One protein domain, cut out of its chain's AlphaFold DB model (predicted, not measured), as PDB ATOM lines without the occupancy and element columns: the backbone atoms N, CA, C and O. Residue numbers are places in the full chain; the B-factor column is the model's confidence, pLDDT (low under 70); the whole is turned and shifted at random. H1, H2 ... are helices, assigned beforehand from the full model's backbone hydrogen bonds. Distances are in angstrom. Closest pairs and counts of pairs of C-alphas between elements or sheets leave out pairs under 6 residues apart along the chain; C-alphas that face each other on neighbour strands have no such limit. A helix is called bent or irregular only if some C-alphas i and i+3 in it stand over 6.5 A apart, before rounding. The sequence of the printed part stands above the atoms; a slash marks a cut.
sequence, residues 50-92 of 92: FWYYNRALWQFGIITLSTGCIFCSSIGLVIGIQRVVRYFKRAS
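Overview. This is residues 50 to 92 of the 92 residues of an uncharacterized protein of Acidobacteria bacterium (UniProt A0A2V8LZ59). One long, straight helix, H2, makes nearly the full length of a thin rod, and a single short helical turn, H1, folds over at its first end like a small hook. Beyond that corner H2 runs on alone, with nothing packed along it. The printed part has 43 residues with two named helices, H1 then H2, and no named strand; the class is all helix. The whole is extended, with a radius of gyration of the C-alphas of 18.3 A, and its C-alphas span 60 by 11 by 6 A.

Along the chain. H2 holds residues 55 to 91 and measures 54.1 A from first to last C-alpha. It begins at C-alpha 55, at (8.245, -38.780, 44.080), and ends at C-alpha 91, at (-16.838, 9.131, 44.889). Before it stands H1, residues 50 to 53, whose first C-alpha is at (16.917, -36.666, 48.412). Asn 54 is the one residue between the two helices.

Arrangement. H2 is not bent, and each of its O i to N i+4 pairs is within hydrogen-bond range. H1 is too short for any such pair inside it, and its one O i to N i+3 pair is not within range. H1 and H2 touch only at the corner by their tight link, and only just, with 3 pairs of C-alphas within 8 A. The closest C-alphas of the two are those of Trp 51 and Trp 58, 5.6 A apart. H2 touches H1 with residues 57 to 58 alone. Residues 62 to 92, of which 62 to 91 belong to H2, stand free.

Size, cuts and confidence. The two C-alphas farthest apart are those of Tyr 53 and Ser 92, at 59.9 A. The printed part has no cut and ends at Ser 92, the chain's last residue. The mean pLDDT of the printed part is 84.5, with residues 50 to 55 and residue 92 under 70.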
ATOM      1  N   PHE A  50      17.734 -35.796  47.551       56.66
ATOM      2  CA  PHE A  50      16.917 -36.666  48.412       56.66
ATOM      3  C   PHE A  50      15.404 -36.560  48.126       56.66
ATOM      4  O   PHE A  50      14.671 -37.535  48.268       56.66
ATOM      5  N   TRP A  51      14.936 -35.389  47.687       57.06
ATOM      6  CA  TRP A  51      13.547 -35.139  47.287       57.06
ATOM      7  C   TRP A  51      13.200 -35.819  45.969       57.06
ATOM      8  O   TRP A  51      12.110 -36.366  45.837       57.06
ATOM      9  N   TYR A  52      14.140 -35.854  45.023       57.12
ATOM     10  CA  TYR A  52      13.922 -36.507  43.732       57.12
ATOM     11  C   TYR A  52      13.740 -38.027  43.864       57.12
ATOM     12  O   TYR A  52      12.992 -38.639  43.106       57.12
ATOM     13  N   TYR A  53      14.381 -38.638  44.866       63.84
ATOM     14  CA  TYR A  53      14.279 -40.078  45.108       63.84
ATOM     15  C   TYR A  53      12.889 -40.499  45.615       63.84
ATOM     16  O   TYR A  53      12.465 -41.632  45.407       63.84
ATOM     17  N   ASN A  54      12.150 -39.575  46.237       67.69
ATOM     18  CA  ASN A  54      10.810 -39.812  46.759       67.69
ATOM     19  C   ASN A  54       9.787 -38.934  46.033       67.69
ATOM     20  O   ASN A  54       9.446 -37.837  46.477       67.69
ATOM     21  N   ARG A  55       9.233 -39.463  44.936       69.25
ATOM     22  CA  ARG A  55       8.245 -38.780  44.080       69.25
ATOM     23  C   ARG A  55       7.066 -38.172  44.856       69.25
ATOM     24  O   ARG A  55       6.582 -37.108  44.485       69.25
ATOM     25  N   ALA A  56       6.630 -38.814  45.942       75.56
ATOM     26  CA  ALA A  56       5.553 -38.311  46.796       75.56
ATOM     27  C   ALA A  56       5.935 -37.012  47.532       75.56
ATOM     28  O   ALA A  56       5.165 -36.059  47.532       75.56
ATOM     29  N   LEU A  57       7.140 -36.939  48.107       78.38
ATOM     30  CA  LEU A  57       7.628 -35.749  48.817       78.38
ATOM     31  C   LEU A  57       7.780 -34.552  47.874       78.38
ATOM     32  O   LEU A  57       7.414 -33.434  48.233       78.38
ATOM     33  N   TRP A  58       8.261 -34.803  46.655       78.31
ATOM     34  CA  TRP A  58       8.357 -33.780  45.616       78.31
ATOM     35  C   TRP A  58       6.979 -33.225  45.223       78.31
ATOM     36  O   TRP A  58       6.800 -32.009  45.156       78.31
ATOM     37  N   GLN A  59       5.982 -34.100  45.038       80.38
ATOM     38  CA  GLN A  59       4.600 -33.686  44.763       80.38
ATOM     39  C   GLN A  59       4.045 -32.802  45.885       80.38
ATOM     40  O   GLN A  59       3.517 -31.730  45.602       80.38
ATOM     41  N   PHE A  60       4.208 -33.205  47.151       84.44
ATOM     42  CA  PHE A  60       3.759 -32.399  48.291       84.44
ATOM     43  C   PHE A  60       4.436 -31.027  48.327       84.44
ATOM     44  O   PHE A  60       3.745 -30.024  48.474       84.44
ATOM     45  N   GLY A  61       5.756 -30.964  48.125       84.31
ATOM     46  CA  GLY A  61       6.496 -29.701  48.106       84.31
ATOM     47  C   GLY A  61       5.967 -28.722  47.058       84.31
ATOM     48  O   GLY A  61       5.687 -27.565  47.374       84.31
ATOM     49  N   ILE A  62       5.761 -29.197  45.828       83.62
ATOM     50  CA  ILE A  62       5.242 -28.366  44.735       83.62
ATOM     51  C   ILE A  62       3.798 -27.941  44.984       83.62
ATOM     52  O   ILE A  62       3.472 -26.772  44.772       83.62
ATOM     53  N   ILE A  63       2.938 -28.859  45.436       89.12
ATOM     54  CA  ILE A  63       1.532 -28.561  45.731       89.12
ATOM     55  C   ILE A  63       1.446 -27.510  46.834       89.12
ATOM     56  O   ILE A  63       0.793 -26.490  46.645       89.12
ATOM     57  N   THR A  64       2.156 -27.693  47.949       90.00
ATOM     58  CA  THR A  64       2.159 -26.729  49.055       90.00
ATOM     59  C   THR A  64       2.640 -25.352  48.602       90.00
ATOM     60  O   THR A  64       1.982 -24.356  48.905       90.00
ATOM     61  N   LEU A  65       3.737 -25.280  47.841       88.31
ATOM     62  CA  LEU A  65       4.270 -24.006  47.354       88.31
ATOM     63  C   LEU A  65       3.285 -23.310  46.398       88.31
ATOM     64  O   LEU A  65       3.003 -22.122  46.545       88.31
ATOM     65  N   SER A  66       2.707 -24.067  45.464       91.75
ATOM     66  CA  SER A  66       1.765 -23.553  44.463       91.75
ATOM     67  C   SER A  66       0.457 -23.088  45.102       91.75
ATOM     68  O   SER A  66      -0.002 -21.977  44.843       91.75
ATOM     69  N   THR A  67      -0.129 -23.904  45.981       94.94
ATOM     70  CA  THR A  67      -1.358 -23.561  46.703       94.94
ATOM     71  C   THR A  67      -1.141 -22.359  47.620       94.94
ATOM     72  O   THR A  67      -1.992 -21.474  47.655       94.94
ATOM     73  N   GLY A  68       0.010 -22.266  48.296       94.00
ATOM     74  CA  GLY A  68       0.379 -21.095  49.094       94.00
ATOM     75  C   GLY A  68       0.451 -19.813  48.257       94.00
ATOM     76  O   GLY A  68      -0.150 -18.804  48.625       94.00
ATOM     77  N   CYS A  69       1.106 -19.854  47.092       92.69
ATOM     78  CA  CYS A  69       1.156 -18.719  46.164       92.69
ATOM     79  C   CYS A  69      -0.235 -18.308  45.657       92.69
ATOM     80  O   CYS A  69      -0.545 -17.115  45.627       92.69
ATOM     81  N   ILE A  70      -1.088 -19.272  45.297       95.00
ATOM     82  CA  ILE A  70      -2.468 -19.009  44.858       95.00
ATOM     83  C   ILE A  70      -3.269 -18.344  45.978       95.00
ATOM     84  O   ILE A  70      -3.974 -17.368  45.731       95.00
ATOM     85  N   PHE A  71      -3.136 -18.840  47.207       96.00
ATOM     86  CA  PHE A  71      -3.847 -18.313  48.365       96.00
ATOM     87  C   PHE A  71      -3.417 -16.880  48.705       96.00
ATOM     88  O   PHE A  71      -4.254 -16.000  48.886       96.00
ATOM     89  N   CYS A  72      -2.113 -16.602  48.713       94.31
ATOM     90  CA  CYS A  72      -1.614 -15.244  48.919       94.31
ATOM     91  C   CYS A  72      -2.061 -14.287  47.800       94.31
ATOM     92  O   CYS A  72      -2.475 -13.160  48.079       94.31
ATOM     93  N   SER A  73      -2.022 -14.738  46.541       95.12
ATOM     94  CA  SER A  73      -2.463 -13.946  45.387       95.12
ATOM     95  C   SER A  73      -3.959 -13.628  45.452       95.12
ATOM     96  O   SER A  73      -4.362 -12.480  45.263       95.12
ATOM     97  N   SER A  74      -4.792 -14.613  45.801       95.31
ATOM     98  CA  SER A  74      -6.238 -14.421  45.916       95.31
ATOM     99  C   SER A  74      -6.606 -13.477  47.061       95.31
ATOM    100  O   SER A  74      -7.447 -12.600  46.865       95.31
ATOM    101  N   ILE A  75      -5.935 -13.566  48.215       95.75
ATOM    102  CA  ILE A  75      -6.129 -12.622  49.327       95.75
ATOM    103  C   ILE A  75      -5.789 -11.194  48.891       95.75
ATOM    104  O   ILE A  75      -6.597 -10.282  49.082       95.75
ATOM    105  N   GLY A  76      -4.616 -10.992  48.283       93.31
ATOM    106  CA  GLY A  76      -4.192  -9.677  47.800       93.31
ATOM    107  C   GLY A  76      -5.166  -9.097  46.774       93.31
ATOM    108  O   GLY A  76      -5.546  -7.928  46.869       93.31
ATOM    109  N   LEU A  77      -5.640  -9.934  45.849       95.44
ATOM    110  CA  LEU A  77      -6.626  -9.563  44.838       95.44
ATOM    111  C   LEU A  77      -7.959  -9.143  45.468       95.44
ATOM    112  O   LEU A  77      -8.482  -8.080  45.139       95.44
ATOM    113  N   VAL A  78      -8.493  -9.931  46.406       95.06
ATOM    114  CA  VAL A  78      -9.756  -9.625  47.094       95.06
ATOM    115  C   VAL A  78      -9.650  -8.312  47.870       95.06
ATOM    116  O   VAL A  78     -10.527  -7.455  47.746       95.06
ATOM    117  N   ILE A  79      -8.567  -8.107  48.625       94.88
ATOM    118  CA  ILE A  79      -8.342  -6.863  49.375       94.88
ATOM    119  C   ILE A  79      -8.216  -5.667  48.419       94.88
ATOM    120  O   ILE A  79      -8.809  -4.612  48.670       94.88
ATOM    121  N   GLY A  80      -7.486  -5.829  47.312       93.44
ATOM    122  CA  GLY A  80      -7.335  -4.810  46.274       93.44
ATOM    123  C   GLY A  80      -8.677  -4.404  45.664       93.44
ATOM    124  O   GLY A  80      -9.020  -3.220  45.663       93.44
ATOM    125  N   ILE A  81      -9.485  -5.381  45.243       94.50
ATOM    126  CA  ILE A  81     -10.824  -5.152  44.684       94.50
ATOM    127  C   ILE A  81     -11.721  -4.456  45.710       94.50
ATOM    128  O   ILE A  81     -12.343  -3.441  45.399       94.50
ATOM    129  N   GLN A  82     -11.754  -4.933  46.958       92.75
ATOM    130  CA  GLN A  82     -12.550  -4.303  48.013       92.75
ATOM    131  C   GLN A  82     -12.135  -2.851  48.277       92.75
ATOM    132  O   GLN A  82     -12.972  -2.027  48.648       92.75
ATOM    133  N   ARG A  83     -10.850  -2.515  48.130       91.31
ATOM    134  CA  ARG A  83     -10.364  -1.140  48.287       91.31
ATOM    135  C   ARG A  83     -10.817  -0.252  47.129       91.31
ATOM    136  O   ARG A  83     -11.313   0.843  47.382       91.31
ATOM    137  N   VAL A  84     -10.704  -0.739  45.895       92.88
ATOM    138  CA  VAL A  84     -11.125  -0.015  44.687       92.88
ATOM    139  C   VAL A  84     -12.638   0.213  44.682       92.88
ATOM    140  O   VAL A  84     -13.087   1.345  44.529       92.88
ATOM    141  N   VAL A  85     -13.436  -0.822  44.958       92.44
ATOM    142  CA  VAL A  85     -14.903  -0.711  45.026       92.44
ATOM    143  C   VAL A  85     -15.339   0.280  46.107       92.44
ATOM    144  O   VAL A  85     -16.242   1.083  45.878       92.44
ATOM    145  N   ARG A  86     -14.691   0.273  47.281       87.38
ATOM    146  CA  ARG A  86     -14.974   1.256  48.341       87.38
ATOM    147  C   ARG A  86     -14.626   2.686  47.935       87.38
ATOM    148  O   ARG A  86     -15.339   3.597  48.341       87.38
ATOM    149  N   TYR A  87     -13.558   2.881  47.164       88.81
ATOM    150  CA  TYR A  87     -13.196   4.198  46.640       88.81
ATOM    151  C   TYR A  87     -14.260   4.715  45.664       88.81
ATOM    152  O   TYR A  87     -14.764   5.817  45.854       88.81
ATOM    153  N   PHE A  88     -14.692   3.886  44.708       87.75
ATOM    154  CA  PHE A  88     -15.756   4.253  43.769       87.75
ATOM    155  C   PHE A  88     -17.095   4.533  44.463       87.75
ATOM    156  O   PHE A  88     -17.745   5.519  44.137       87.75
ATOM    157  N   LYS A  89     -17.481   3.742  45.476       82.88
ATOM    158  CA  LYS A  89     -18.707   3.986  46.262       82.88
ATOM    159  C   LYS A  89     -18.689   5.276  47.090       82.88
ATOM    160  O   LYS A  89     -19.746   5.706  47.517       82.88
ATOM    161  N   ARG A  90     -17.512   5.835  47.392       72.81
ATOM    162  CA  ARG A  90     -17.369   7.114  48.110       72.81
ATOM    163  C   ARG A  90     -17.285   8.321  47.178       72.81
ATOM    164  O   ARG A  90     -17.428   9.439  47.655       72.81
ATOM    165  N   ALA A  91     -16.964   8.092  45.908       71.56
ATOM    166  CA  ALA A  91     -16.838   9.131  44.889       71.56
ATOM    167  C   ALA A  91     -18.143   9.367  44.103       71.56
ATOM    168  O   ALA A  91     -18.217  10.338  43.354       71.56
ATOM    169  N   SER A  92     -19.135   8.487  44.270       59.28
ATOM    170  CA  SER A  92     -20.519   8.651  43.807       59.28
ATOM    171  C   SER A  92     -21.423   9.052  44.958       59.28
ATOM    172  O   SER A  92     -22.472   9.648  44.639       59.28
TER     173      SER A  92